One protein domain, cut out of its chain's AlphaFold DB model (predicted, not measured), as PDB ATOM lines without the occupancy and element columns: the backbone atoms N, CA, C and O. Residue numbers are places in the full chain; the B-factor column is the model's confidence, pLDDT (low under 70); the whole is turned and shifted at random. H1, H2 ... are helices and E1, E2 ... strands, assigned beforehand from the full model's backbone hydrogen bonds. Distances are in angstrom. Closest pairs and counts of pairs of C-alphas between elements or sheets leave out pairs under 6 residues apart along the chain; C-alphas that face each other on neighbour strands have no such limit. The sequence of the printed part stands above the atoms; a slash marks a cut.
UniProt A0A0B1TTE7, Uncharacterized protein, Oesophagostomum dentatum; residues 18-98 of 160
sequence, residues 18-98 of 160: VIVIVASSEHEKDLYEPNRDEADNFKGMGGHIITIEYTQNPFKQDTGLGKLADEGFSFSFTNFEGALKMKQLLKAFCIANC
ATOM      1  N   VAL A  18     157.913 102.917  62.147       89.44
ATOM      2  CA  VAL A  18     157.986 104.103  61.287       89.44
ATOM      3  C   VAL A  18     157.366 103.781  59.936       89.44
ATOM      4  O   VAL A  18     157.769 102.812  59.293       89.44
ATOM      5  N   ILE A  19     156.403 104.592  59.506       92.06
ATOM      6  CA  ILE A  19     155.852 104.587  58.151       92.06
ATOM      7  C   ILE A  19     156.437 105.787  57.411       92.06
ATOM      8  O   ILE A  19     156.414 106.910  57.909       92.06
ATOM      9  N   VAL A  20     156.960 105.549  56.211       91.88
ATOM     10  CA  VAL A  20     157.454 106.606  55.325       91.88
ATOM     11  C   VAL A  20     156.584 106.605  54.081       91.88
ATOM     12  O   VAL A  20     156.583 105.628  53.335       91.88
ATOM     13  N   ILE A  21     155.841 107.687  53.865       89.81
ATOM     14  CA  ILE A  21     154.971 107.841  52.701       89.81
ATOM     15  C   ILE A  21     155.664 108.773  51.719       89.81
ATOM     16  O   ILE A  21     155.885 109.944  52.020       89.81
ATOM     17  N   VAL A  22     156.006 108.242  50.548       87.69
ATOM     18  CA  VAL A  22     156.573 109.018  49.445       87.69
ATOM     19  C   VAL A  22     155.535 109.077  48.338       87.69
ATOM     20  O   VAL A  22     155.155 108.032  47.813       87.69
ATOM     21  N   ALA A  23     155.068 110.274  47.993       83.44
ATOM     22  CA  ALA A  23     154.039 110.443  46.973       83.44
ATOM     23  C   ALA A  23     154.311 111.650  46.071       83.44
ATOM     24  O   ALA A  23     154.902 112.649  46.483       83.44
ATOM     25  N   SER A  24     153.865 111.538  44.820       79.38
ATOM     26  CA  SER A  24     153.818 112.634  43.853       79.38
ATOM     27  C   SER A  24     152.484 113.364  43.998       79.38
ATOM     28  O   SER A  24     151.447 112.712  44.072       79.38
ATOM     29  N   SER A  25     152.477 114.697  43.964       68.12
ATOM     30  CA  SER A  25     151.244 115.495  44.036       68.12
ATOM     31  C   SER A  25     150.426 115.515  42.737       68.12
ATOM     32  O   SER A  25     149.566 116.373  42.534       68.12
ATOM     33  N   GLU A  26     150.609 114.540  41.845       61.53
ATOM     34  CA  GLU A  26     149.774 114.316  40.657       61.53
ATOM     35  C   GLU A  26     148.417 113.673  40.990       61.53
ATOM     36  O   GLU A  26     147.974 112.736  40.343       61.53
ATOM     37  N   HIS A  27     147.713 114.193  41.993       56.31
ATOM     38  CA  HIS A  27     146.330 113.799  42.229       56.31
ATOM     39  C   HIS A  27     145.371 114.667  41.403       56.31
ATOM     40  O   HIS A  27     145.518 115.898  41.340       56.31
ATOM     41  N   GLU A  28     144.409 114.022  40.742       54.03
ATOM     42  CA  GLU A  28     143.116 114.633  40.436       54.03
ATOM     43  C   GLU A  28     142.423 114.912  41.775       54.03
ATOM     44  O   GLU A  28     142.444 114.073  42.674       54.03
ATOM     45  N   LYS A  29     141.883 116.121  41.933       51.62
ATOM     46  CA  LYS A  29     141.470 116.723  43.214       51.62
ATOM     47  C   LYS A  29     140.421 115.946  44.029       51.62
ATOM     48  O   LYS A  29     140.186 116.322  45.171       51.62
ATOM     49  N   ASP A  30     139.825 114.886  43.486       54.06
ATOM     50  CA  ASP A  30     138.470 114.494  43.882       54.06
ATOM     51  C   ASP A  30     138.317 113.074  44.451       54.06
ATOM     52  O   ASP A  30     137.186 112.666  44.700       54.06
ATOM     53  N   LEU A  31     139.389 112.296  44.670       54.84
ATOM     54  CA  LEU A  31     139.203 110.860  44.962       54.84
ATOM     55  C   LEU A  31     139.626 110.342  46.337       54.84
ATOM     56  O   LEU A  31     139.134 109.279  46.709       54.84
ATOM     57  N   TYR A  32     140.463 111.028  47.121       60.78
ATOM     58  CA  TYR A  32     140.784 110.526  48.465       60.78
ATOM     59  C   TYR A  32     141.448 111.585  49.348       60.78
ATOM     60  O   TYR A  32     142.564 112.021  49.062       60.78
ATOM     61  N   GLU A  33     140.792 111.981  50.440       66.56
ATOM     62  CA  GLU A  33     141.491 112.685  51.513       66.56
ATOM     63  C   GLU A  33     142.359 111.680  52.290       66.56
ATOM     64  O   GLU A  33     141.910 110.561  52.561       66.56
ATOM     65  N   PRO A  34     143.600 112.037  52.659       71.88
ATOM     66  CA  PRO A  34     144.437 111.180  53.487       71.88
ATOM     67  C   PRO A  34     143.715 110.862  54.803       71.88
ATOM     68  O   PRO A  34     143.325 111.779  55.526       71.88
ATOM     69  N   ASN A  35     143.534 109.576  55.113       81.19
ATOM     70  CA  ASN A  35     142.744 109.177  56.271       81.19
ATOM     71  C   ASN A  35     143.488 109.480  57.584       81.19
ATOM     72  O   ASN A  35     144.485 108.834  57.921       81.19
ATOM     73  N   ARG A  36     143.022 110.513  58.288       86.06
ATOM     74  CA  ARG A  36     143.668 111.038  59.495       86.06
ATOM     75  C   ARG A  36     143.437 110.153  60.710       86.06
ATOM     76  O   ARG A  36     144.352 110.036  61.517       86.06
ATOM     77  N   ASP A  37     142.284 109.502  60.807       89.62
ATOM     78  CA  ASP A  37     141.916 108.724  61.993       89.62
ATOM     79  C   ASP A  37     142.874 107.537  62.185       89.62
ATOM     80  O   ASP A  37     143.386 107.295  63.279       89.62
ATOM     81  N   GLU A  38     143.218 106.839  61.104       90.00
ATOM     82  CA  GLU A  38     144.166 105.726  61.109       90.00
ATOM     83  C   GLU A  38     145.595 106.196  61.376       90.00
ATOM     84  O   GLU A  38     146.341 105.521  62.090       90.00
ATOM     85  N   ALA A  39     145.983 107.347  60.825       92.19
ATOM     86  CA  ALA A  39     147.295 107.931  61.076       92.19
ATOM     87  C   ALA A  39     147.448 108.349  62.544       92.19
ATOM     88  O   ALA A  39     148.475 108.068  63.163       92.19
ATOM     89  N   ASP A  40     146.422 108.969  63.123       92.31
ATOM     90  CA  ASP A  40     146.409 109.379  64.523       92.31
ATOM     91  C   ASP A  40     146.357 108.171  65.463       92.31
ATOM     92  O   ASP A  40     147.081 108.148  66.458       92.31
ATOM     93  N   ASN A  41     145.614 107.115  65.116       92.25
ATOM     94  CA  ASN A  41     145.634 105.859  65.864       92.25
ATOM     95  C   ASN A  41     147.021 105.193  65.822       92.25
ATOM     96  O   ASN A  41     147.554 104.782  66.853       92.25
ATOM     97  N   PHE A  42     147.659 105.133  64.648       90.19
ATOM     98  CA  PHE A  42     149.015 104.594  64.516       90.19
ATOM     99  C   PHE A  42     150.033 105.376  65.357       90.19
ATOM    100  O   PHE A  42     150.832 104.765  66.072       90.19
ATOM    101  N   LYS A  43     149.967 106.712  65.337       88.69
ATOM    102  CA  LYS A  43     150.804 107.569  66.191       88.69
ATOM    103  C   LYS A  43     150.497 107.378  67.678       88.69
ATOM    104  O   LYS A  43     151.418 107.266  68.483       88.69
ATOM    105  N   GLY A  44     149.222 107.240  68.044       83.69
ATOM    106  CA  GLY A  44     148.781 106.950  69.412       83.69
ATOM    107  C   GLY A  44     149.320 105.627  69.972       83.69
ATOM    108  O   GLY A  44     149.534 105.512  71.176       83.69
ATOM    109  N   MET A  45     149.620 104.654  69.105       81.06
ATOM    110  CA  MET A  45     150.281 103.391  69.468       81.06
ATOM    111  C   MET A  45     151.820 103.488  69.534       81.06
ATOM    112  O   MET A  45     152.496 102.466  69.658       81.06
ATOM    113  N   GLY A  46     152.397 104.692  69.436       78.94
ATOM    114  CA  GLY A  46     153.849 104.911  69.429       78.94
ATOM    115  C   GLY A  46     154.501 104.728  68.055       78.94
ATOM    116  O   GLY A  46     155.714 104.521  67.962       78.94
ATOM    117  N   GLY A  47     153.702 104.749  66.987       85.94
ATOM    118  CA  GLY A  47     154.191 104.819  65.617       85.94
ATOM    119  C   GLY A  47     154.605 106.238  65.215       85.94
ATOM    120  O   GLY A  47     154.145 107.217  65.789       85.94
ATOM    121  N   HIS A  48     155.451 106.346  64.195       90.62
ATOM    122  CA  HIS A  48     155.860 107.610  63.586       90.62
ATOM    123  C   HIS A  48     155.570 107.615  62.089       90.62
ATOM    124  O   HIS A  48     155.830 106.625  61.399       90.62
ATOM    125  N   ILE A  49     155.073 108.731  61.570       93.25
ATOM    126  CA  ILE A  49     154.775 108.910  60.151       93.25
ATOM    127  C   ILE A  49     155.645 110.040  59.607       93.25
ATOM    128  O   ILE A  49     155.582 111.180  60.059       93.25
ATOM    129  N   ILE A  50     156.441 109.711  58.593       93.31
ATOM    130  CA  ILE A  50     157.229 110.664  57.813       93.31
ATOM    131  C   ILE A  50     156.598 110.768  56.431       93.31
ATOM    132  O   ILE A  50     156.384 109.748  55.771       93.31
ATOM    133  N   THR A  51     156.341 111.985  55.962       91.69
ATOM    134  CA  THR A  51     155.808 112.208  54.616       91.69
ATOM    135  C   THR A  51     156.806 112.949  53.754       91.69
ATOM    136  O   THR A  51     157.461 113.897  54.185       91.69
ATOM    137  N   ILE A  52     156.933 112.492  52.517       89.19
ATOM    138  CA  ILE A  52     157.799 113.069  51.503       89.19
ATOM    139  C   ILE A  52     156.942 113.284  50.261       89.19
ATOM    140  O   ILE A  52     156.571 112.343  49.563       89.19
ATOM    141  N   GLU A  53     156.630 114.540  49.997       86.31
ATOM    142  CA  GLU A  53     155.844 114.961  48.854       86.31
ATOM    143  C   GLU A  53     156.751 115.494  47.745       86.31
ATOM    144  O   GLU A  53     157.613 116.349  47.965       86.31
ATOM    145  N   TYR A  54     156.537 115.000  46.532       82.50
ATOM    146  CA  TYR A  54     157.169 115.519  45.332       82.50
ATOM    147  C   TYR A  54     156.148 116.271  44.479       82.50
ATOM    148  O   TYR A  54     155.158 115.694  44.031       82.50
ATOM    149  N   THR A  55     156.415 117.549  44.210       76.38
ATOM    150  CA  THR A  55     155.502 118.426  43.473       76.38
ATOM    151  C   THR A  55     156.131 118.935  42.184       76.38
ATOM    152  O   THR A  55     157.061 119.741  42.185       76.38
ATOM    153  N   GLN A  56     155.590 118.489  41.048       71.81
ATOM    154  CA  GLN A  56     156.058 118.932  39.732       71.81
ATOM    155  C   GLN A  56     155.603 120.358  39.388       71.81
ATOM    156  O   GLN A  56     156.341 121.097  38.737       71.81
ATOM    157  N   ASN A  57     154.409 120.758  39.840       72.44
ATOM    158  CA  ASN A  57     153.845 122.085  39.609       72.44
ATOM    159  C   ASN A  57     153.814 122.888  40.926       72.44
ATOM    160  O   ASN A  57     152.966 122.602  41.769       72.44
ATOM    161  N   PRO A  58     154.678 123.905  41.109       64.50
ATOM    162  CA  PRO A  58     154.768 124.673  42.356       64.50
ATOM    163  C   PRO A  58     153.505 125.490  42.676       64.50
ATOM    164  O   PRO A  58     153.356 125.970  43.793       64.50
ATOM    165  N   PHE A  59     152.586 125.638  41.718       66.81
ATOM    166  CA  PHE A  59     151.296 126.306  41.907       66.81
ATOM    167  C   PHE A  59     150.163 125.334  42.272       66.81
ATOM    168  O   PHE A  59     149.006 125.748  42.372       66.81
ATOM    169  N   LYS A  60     150.458 124.034  42.427       65.12
ATOM    170  CA  LYS A  60     149.457 123.027  42.786       65.12
ATOM    171  C   LYS A  60     149.174 123.061  44.290       65.12
ATOM    172  O   LYS A  60     150.059 123.305  45.104       65.12
ATOM    173  N   GLN A  61     147.904 122.860  44.628       60.22
ATOM    174  CA  GLN A  61     147.379 122.921  45.989       60.22
ATOM    175  C   GLN A  61     147.918 121.760  46.844       60.22
ATOM    176  O   GLN A  61     148.091 120.661  46.322       60.22
ATOM    177  N   ASP A  62     148.155 122.028  48.134       66.50
ATOM    178  CA  ASP A  62     148.559 121.058  49.165       66.50
ATOM    179  C   ASP A  62     147.728 119.764  49.066       66.50
ATOM    180  O   ASP A  62     146.496 119.812  49.133       66.50
ATOM    181  N   THR A  63     148.393 118.615  48.903       73.12
ATOM    182  CA  THR A  63     147.734 117.295  48.836       73.12
ATOM    183  C   THR A  63     147.152 116.853  50.174       73.12
ATOM    184  O   THR A  63     146.469 115.835  50.256       73.12
ATOM    185  N   GLY A  64     147.443 117.585  51.250       79.31
ATOM    186  CA  GLY A  64     147.090 117.201  52.602       79.31
ATOM    187  C   GLY A  64     147.941 116.051  53.129       79.31
ATOM    188  O   GLY A  64     147.728 115.647  54.269       79.31
ATOM    189  N   LEU A  65     148.914 115.538  52.366       84.69
ATOM    190  CA  LEU A  65     149.762 114.427  52.793       84.69
ATOM    191  C   LEU A  65     150.512 114.768  54.084       84.69
ATOM    192  O   LEU A  65     150.544 113.961  55.009       84.69
ATOM    193  N   GLY A  66     151.025 115.998  54.193       86.94
ATOM    194  CA  GLY A  66     151.714 116.476  55.393       86.94
ATOM    195  C   GLY A  66     150.868 116.438  56.668       86.94
ATOM    196  O   GLY A  66     151.418 116.439  57.765       86.94
ATOM    197  N   LYS A  67     149.538 116.341  56.550       88.88
ATOM    198  CA  LYS A  67     148.623 116.212  57.691       88.88
ATOM    199  C   LYS A  67     148.675 114.836  58.358       88.88
ATOM    200  O   LYS A  67     148.156 114.716  59.465       88.88
ATOM    201  N   LEU A  68     149.235 113.822  57.694       91.44
ATOM    202  CA  LEU A  68     149.422 112.487  58.266       91.44
ATOM    203  C   LEU A  68     150.702 112.386  59.103       91.44
ATOM    204  O   LEU A  68     150.773 111.552  60.005       91.44
ATOM    205  N   ALA A  69     151.706 113.207  58.794       92.19
ATOM    206  CA  ALA A  69     153.013 113.147  59.429       92.19
ATOM    207  C   ALA A  69     152.975 113.541  60.912       92.19
ATOM    208  O   ALA A  69     152.069 114.237  61.378       92.19
ATOM    209  N   ASP A  70     154.015 113.137  61.639       90.62
ATOM    210  CA  ASP A  70     154.362 113.779  62.903       90.62
ATOM    211  C   ASP A  70     154.742 115.251  62.686       90.62
ATOM    212  O   ASP A  70     155.161 115.676  61.599       90.62
ATOM    213  N   GLU A  71     154.641 116.042  63.753       87.88
ATOM    214  CA  GLU A  71     155.057 117.440  63.721       87.88
ATOM    215  C   GLU A  71     156.533 117.561  63.292       87.88
ATOM    216  O   GLU A  71     157.442 116.970  63.877       87.88
ATOM    217  N   GLY A  72     156.777 118.326  62.223       86.75
ATOM    218  CA  GLY A  72     158.113 118.518  61.655       86.75
ATOM    219  C   GLY A  72     158.641 117.360  60.794       86.75
ATOM    220  O   GLY A  72     159.799 117.421  60.375       86.75
ATOM    221  N   PHE A  73     157.837 116.321  60.522       91.06
ATOM    222  CA  PHE A  73     158.214 115.158  59.696       91.06
ATOM    223  C   PHE A  73     157.588 115.180  58.290       91.06
ATOM    224  O   PHE A  73     157.652 114.188  57.561       91.06
ATOM    225  N   SER A  74     157.005 116.313  57.896       90.75
ATOM    226  CA  SER A  74     156.526 116.536  56.535       90.75
ATOM    227  C   SER A  74     157.570 117.277  55.711       90.75
ATOM    228  O   SER A  74     157.984 118.386  56.055       90.75
ATOM    229  N   PHE A  75     157.972 116.669  54.602       87.75
ATOM    230  CA  PHE A  75     158.920 117.228  53.652       87.75
ATOM    231  C   PHE A  75     158.271 117.336  52.282       87.75
ATOM    232  O   PHE A  75     157.653 116.386  51.817       87.75
ATOM    233  N   SER A  76     158.467 118.464  51.609       83.75
ATOM    234  CA  SER A  76     158.053 118.663  50.223       83.75
ATOM    235  C   SER A  76     159.238 119.139  49.395       83.75
ATOM    236  O   SER A  76     160.058 119.925  49.876       83.75
ATOM    237  N   PHE A  77     159.342 118.682  48.153       80.25
ATOM    238  CA  PHE A  77     160.311 119.213  47.201       80.25
ATOM    239  C   PHE A  77     159.706 119.325  45.807       80.25
ATOM    240  O   PHE A  77     158.797 118.584  45.433       80.25
ATOM    241  N   THR A  78     160.220 120.279  45.036       75.75
ATOM    242  CA  THR A  78     159.770 120.544  43.671       75.75
ATOM    243  C   THR A  78     160.914 120.377  42.683       75.75
ATOM    244  O   THR A  78     162.086 120.356  43.058       75.75
ATOM    245  N   ASN A  79     160.581 120.341  41.393       69.69
ATOM    246  CA  ASN A  79     161.580 120.422  40.323       69.69
ATOM    247  C   ASN A  79     162.396 121.726  40.339       69.69
ATOM    248  O   ASN A  79     163.458 121.780  39.725       69.69
ATOM    249  N   PHE A  80     161.916 122.761  41.037       64.94
ATOM    250  CA  PHE A  80     162.522 124.092  41.081       64.94
ATOM    251  C   PHE A  80     163.349 124.343  42.351       64.94
ATOM    252  O   PHE A  80     164.373 125.017  42.283       64.94
ATOM    253  N   GLU A  81     162.940 123.798  43.501       63.25
ATOM    254  CA  GLU A  81     163.590 124.043  44.803       63.25
ATOM    255  C   GLU A  81     164.747 123.075  45.124       63.25
ATOM    256  O   GLU A  81     165.439 123.235  46.131       63.25
ATOM    257  N   GLY A  82     165.020 122.112  44.238       63.03
ATOM    258  CA  GLY A  82     166.132 121.174  44.370       63.03
ATOM    259  C   GLY A  82     165.816 119.939  45.221       63.03
ATOM    260  O   GLY A  82     164.705 119.741  45.706       63.03
ATOM    261  N   ALA A  83     166.813 119.056  45.347       67.88
ATOM    262  CA  ALA A  83     166.669 117.738  45.965       67.88
ATOM    263  C   ALA A  83     166.286 117.798  47.455       67.88
ATOM    264  O   ALA A  83     166.652 118.731  48.176       67.88
ATOM    265  N   LEU A  84     165.616 116.742  47.928       72.25
ATOM    266  CA  LEU A  84     165.261 116.546  49.331       72.25
ATOM    267  C   LEU A  84     166.456 116.834  50.255       72.25
ATOM    268  O   LEU A  84     167.543 116.268  50.099       72.25
ATOM    269  N   LYS A  85     166.251 117.693  51.261       75.69
ATOM    270  CA  LYS A  85     167.282 118.019  52.254       75.69
ATOM    271  C   LYS A  85     167.536 116.805  53.146       75.69
ATOM    272  O   LYS A  85     166.977 116.690  54.235       75.69
ATOM    273  N   MET A  86     168.444 115.930  52.716       78.88
ATOM    274  CA  MET A  86     168.784 114.670  53.394       78.88
ATOM    275  C   MET A  86     169.084 114.832  54.888       78.88
ATOM    276  O   MET A  86     168.756 113.953  55.675       78.88
ATOM    277  N   LYS A  87     169.654 115.968  55.309       82.25
ATOM    278  CA  LYS A  87     169.901 116.262  56.731       82.25
ATOM    279  C   LYS A  87     168.616 116.321  57.567       82.25
ATOM    280  O   LYS A  87     168.630 115.886  58.713       82.25
ATOM    281  N   GLN A  88     167.529 116.862  57.019       80.69
ATOM    282  CA  GLN A  88     166.252 116.960  57.727       80.69
ATOM    283  C   GLN A  88     165.570 115.594  57.815       80.69
ATOM    284  O   GLN A  88     165.134 115.206  58.895       80.69
ATOM    285  N   LEU A  89     165.591 114.827  56.721       85.06
ATOM    286  CA  LEU A  89     165.081 113.457  56.712       85.06
ATOM    287  C   LEU A  89     165.853 112.558  57.692       85.06
ATOM    288  O   LEU A  89     165.252 111.825  58.471       85.06
ATOM    289  N   LEU A  90     167.188 112.651  57.709       86.69
ATOM    290  CA  LEU A  90     168.021 111.934  58.679       86.69
ATOM    291  C   LEU A  90     167.667 112.313  60.119       86.69
ATOM    292  O   LEU A  90     167.574 111.435  60.970       86.69
ATOM    293  N   LYS A  91     167.423 113.599  60.397       84.06
ATOM    294  CA  LYS A  91     166.984 114.045  61.724       84.06
ATOM    295  C   LYS A  91     165.632 113.430  62.107       84.06
ATOM    296  O   LYS A  91     165.504 112.976  63.240       84.06
ATOM    297  N   ALA A  92     164.673 113.366  61.182       85.62
ATOM    298  CA  ALA A  92     163.385 112.711  61.420       85.62
ATOM    299  C   ALA A  92     163.567 111.223  61.750       85.62
ATOM    300  O   ALA A  92     163.057 110.757  62.762       85.62
ATOM    301  N   PHE A  93     164.394 110.500  60.989       86.81
ATOM    302  CA  PHE A  93     164.711 109.105  61.303       86.81
ATOM    303  C   PHE A  93     165.426 108.927  62.644       86.81
ATOM    304  O   PHE A  93     165.167 107.938  63.325       86.81
ATOM    305  N   CYS A  94     166.306 109.851  63.040       84.19
ATOM    306  CA  CYS A  94     166.960 109.802  64.348       84.19
ATOM    307  C   CYS A  94     165.964 109.983  65.495       84.19
ATOM    308  O   CYS A  94     166.088 109.306  66.510       84.19
ATOM    309  N   ILE A  95     164.989 110.880  65.340       79.56
ATOM    310  CA  ILE A  95     163.939 111.088  66.342       79.56
ATOM    311  C   ILE A  95     163.005 109.871  66.369       79.56
ATOM    312  O   ILE A  95     162.761 109.322  67.437       79.56
ATOM    313  N   ALA A  96     162.576 109.389  65.199       82.62
ATOM    314  CA  ALA A  96     161.690 108.234  65.076       82.62
ATOM    315  C   ALA A  96     162.325 106.923  65.573       82.62
ATOM    316  O   ALA A  96     161.622 106.021  66.006       82.62
ATOM    317  N   ASN A  97     163.656 106.807  65.521       79.69
ATOM    318  CA  ASN A  97     164.413 105.682  66.079       79.69
ATOM    319  C   ASN A  97     165.109 106.042  67.398       79.69
ATOM    320  O   ASN A  97     166.097 105.403  67.763       79.69
ATOM    321  N   CYS A  98     164.652 107.074  68.108       79.88
ATOM    322  CA  CYS A  98     165.229 107.416  69.397       79.88
ATOM    323  C   CYS A  98     164.807 106.363  70.429       79.88
ATOM    324  O   CYS A  98     163.622 106.091  70.604       79.88
TER     325      CYS A  98
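What this domain is: This is residues 18 to 98 of the 160 residues of an uncharacterized protein of Oesophagostomum dentatum (UniProt A0A0B1TTE7). Picture a small sheet of three parallel strands in the middle of a flat domain, with H2 over one face and running along the strands, and with H1 away from H2, only grazing the sheet with its residues 39 to 43. A long stretch with no named element, residues 56 to 73, folds back on H1's side of the sheet and carries the chain from the end of E2 to the start of E3. The printed part has 81 residues, with named elements in the order E1, H1, E2, E3, H2; the sheet's order is E1, E2, E3, all parallel, and the class is mixed, helices and strands. The whole is compact, with a radius of gyration of the C-alphas of 13.0 A, and it spans 35 by 31 by 14 A.

How they stand to each other: Start at Val 18 with E1, residues 18 to 24, an edge strand of the sheet. Beside it look for E2, residues 47 to 55, the inner strand; the two are parallel, with 14 degrees between their directions. The C-alphas of Ile 21 and Thr 51 face each other at 4.8 A, and across this pair N 21 and O 50 are 2.9 A apart and N 52 and O 21 are 2.8 A apart, both within hydrogen-bond range. Between these strands in the chain comes H1, residues 36 to 44, and E1, H1 and E2 form a strand-helix-strand unit, two parallel neighbour strands with a helix between them, whose crossover is right-handed. H1 is on the sheet but only grazes it, with its residues 39 to 43. Its closest C-alphas to E2 are those of Lys 43 and Ile 49, 7.4 A apart, while H1 and E1 are near each other, with 5 pairs of C-alphas within 10 A. On the other side of E2 find E3, residues 74 to 78, the second edge strand, parallel to E2 at 15 degrees. Here N 53 and O 75 are 2.8 A apart and N 77 and O 53 are 2.9 A apart, again within hydrogen-bond range. Last comes H2, residues 86 to 96, on one face of the sheet, which gives two layers, a sheet with a helix on one face. Its height over the sheet is 9.7 A; it lies over E2, and only just not over E3, with 9 of its 11 C-alphas falling on E2 and 2 on E3. On the local plane it stands at 1 degree to E2, along the strands. The closest C-alphas of E2 and H2 are those of His 48 and Ala 96, 6.0 A apart. H1 and H2 are apart. In both helices every O i to N i+4 pair is within hydrogen-bond range.

Where its parts are: Find C-alpha 18 at (157.986, 104.103, 61.287); from there E1 runs 19.9 A to C-alpha 24. H1 covers 11.9 A from C-alpha 36 to C-alpha 44. E2, the longest strand, starts at C-alpha 47, at (154.191, 104.819, 65.617), and reaches C-alpha 55 after 26.0 A. E3 measures 13.9 A from Ser 74 to Thr 78. H2, the longest helix, runs 15.1 A from Met 86 to C-alpha 96 at (161.690, 108.234, 65.076).

The domain as a whole: The two C-alphas farthest apart are those of Asp 30 and Cys 98, 37.6 A. The printed part has no cut. The links E1 to H1, with 11 residues, and E2 to E3, with 18, are long; H1 to E2 is tight and E3 to H2 is short. The mean pLDDT of the printed part is 79.5, and 19 residues are under 70: look at residues 25 to 33, 58 to 62 and 79 to 83.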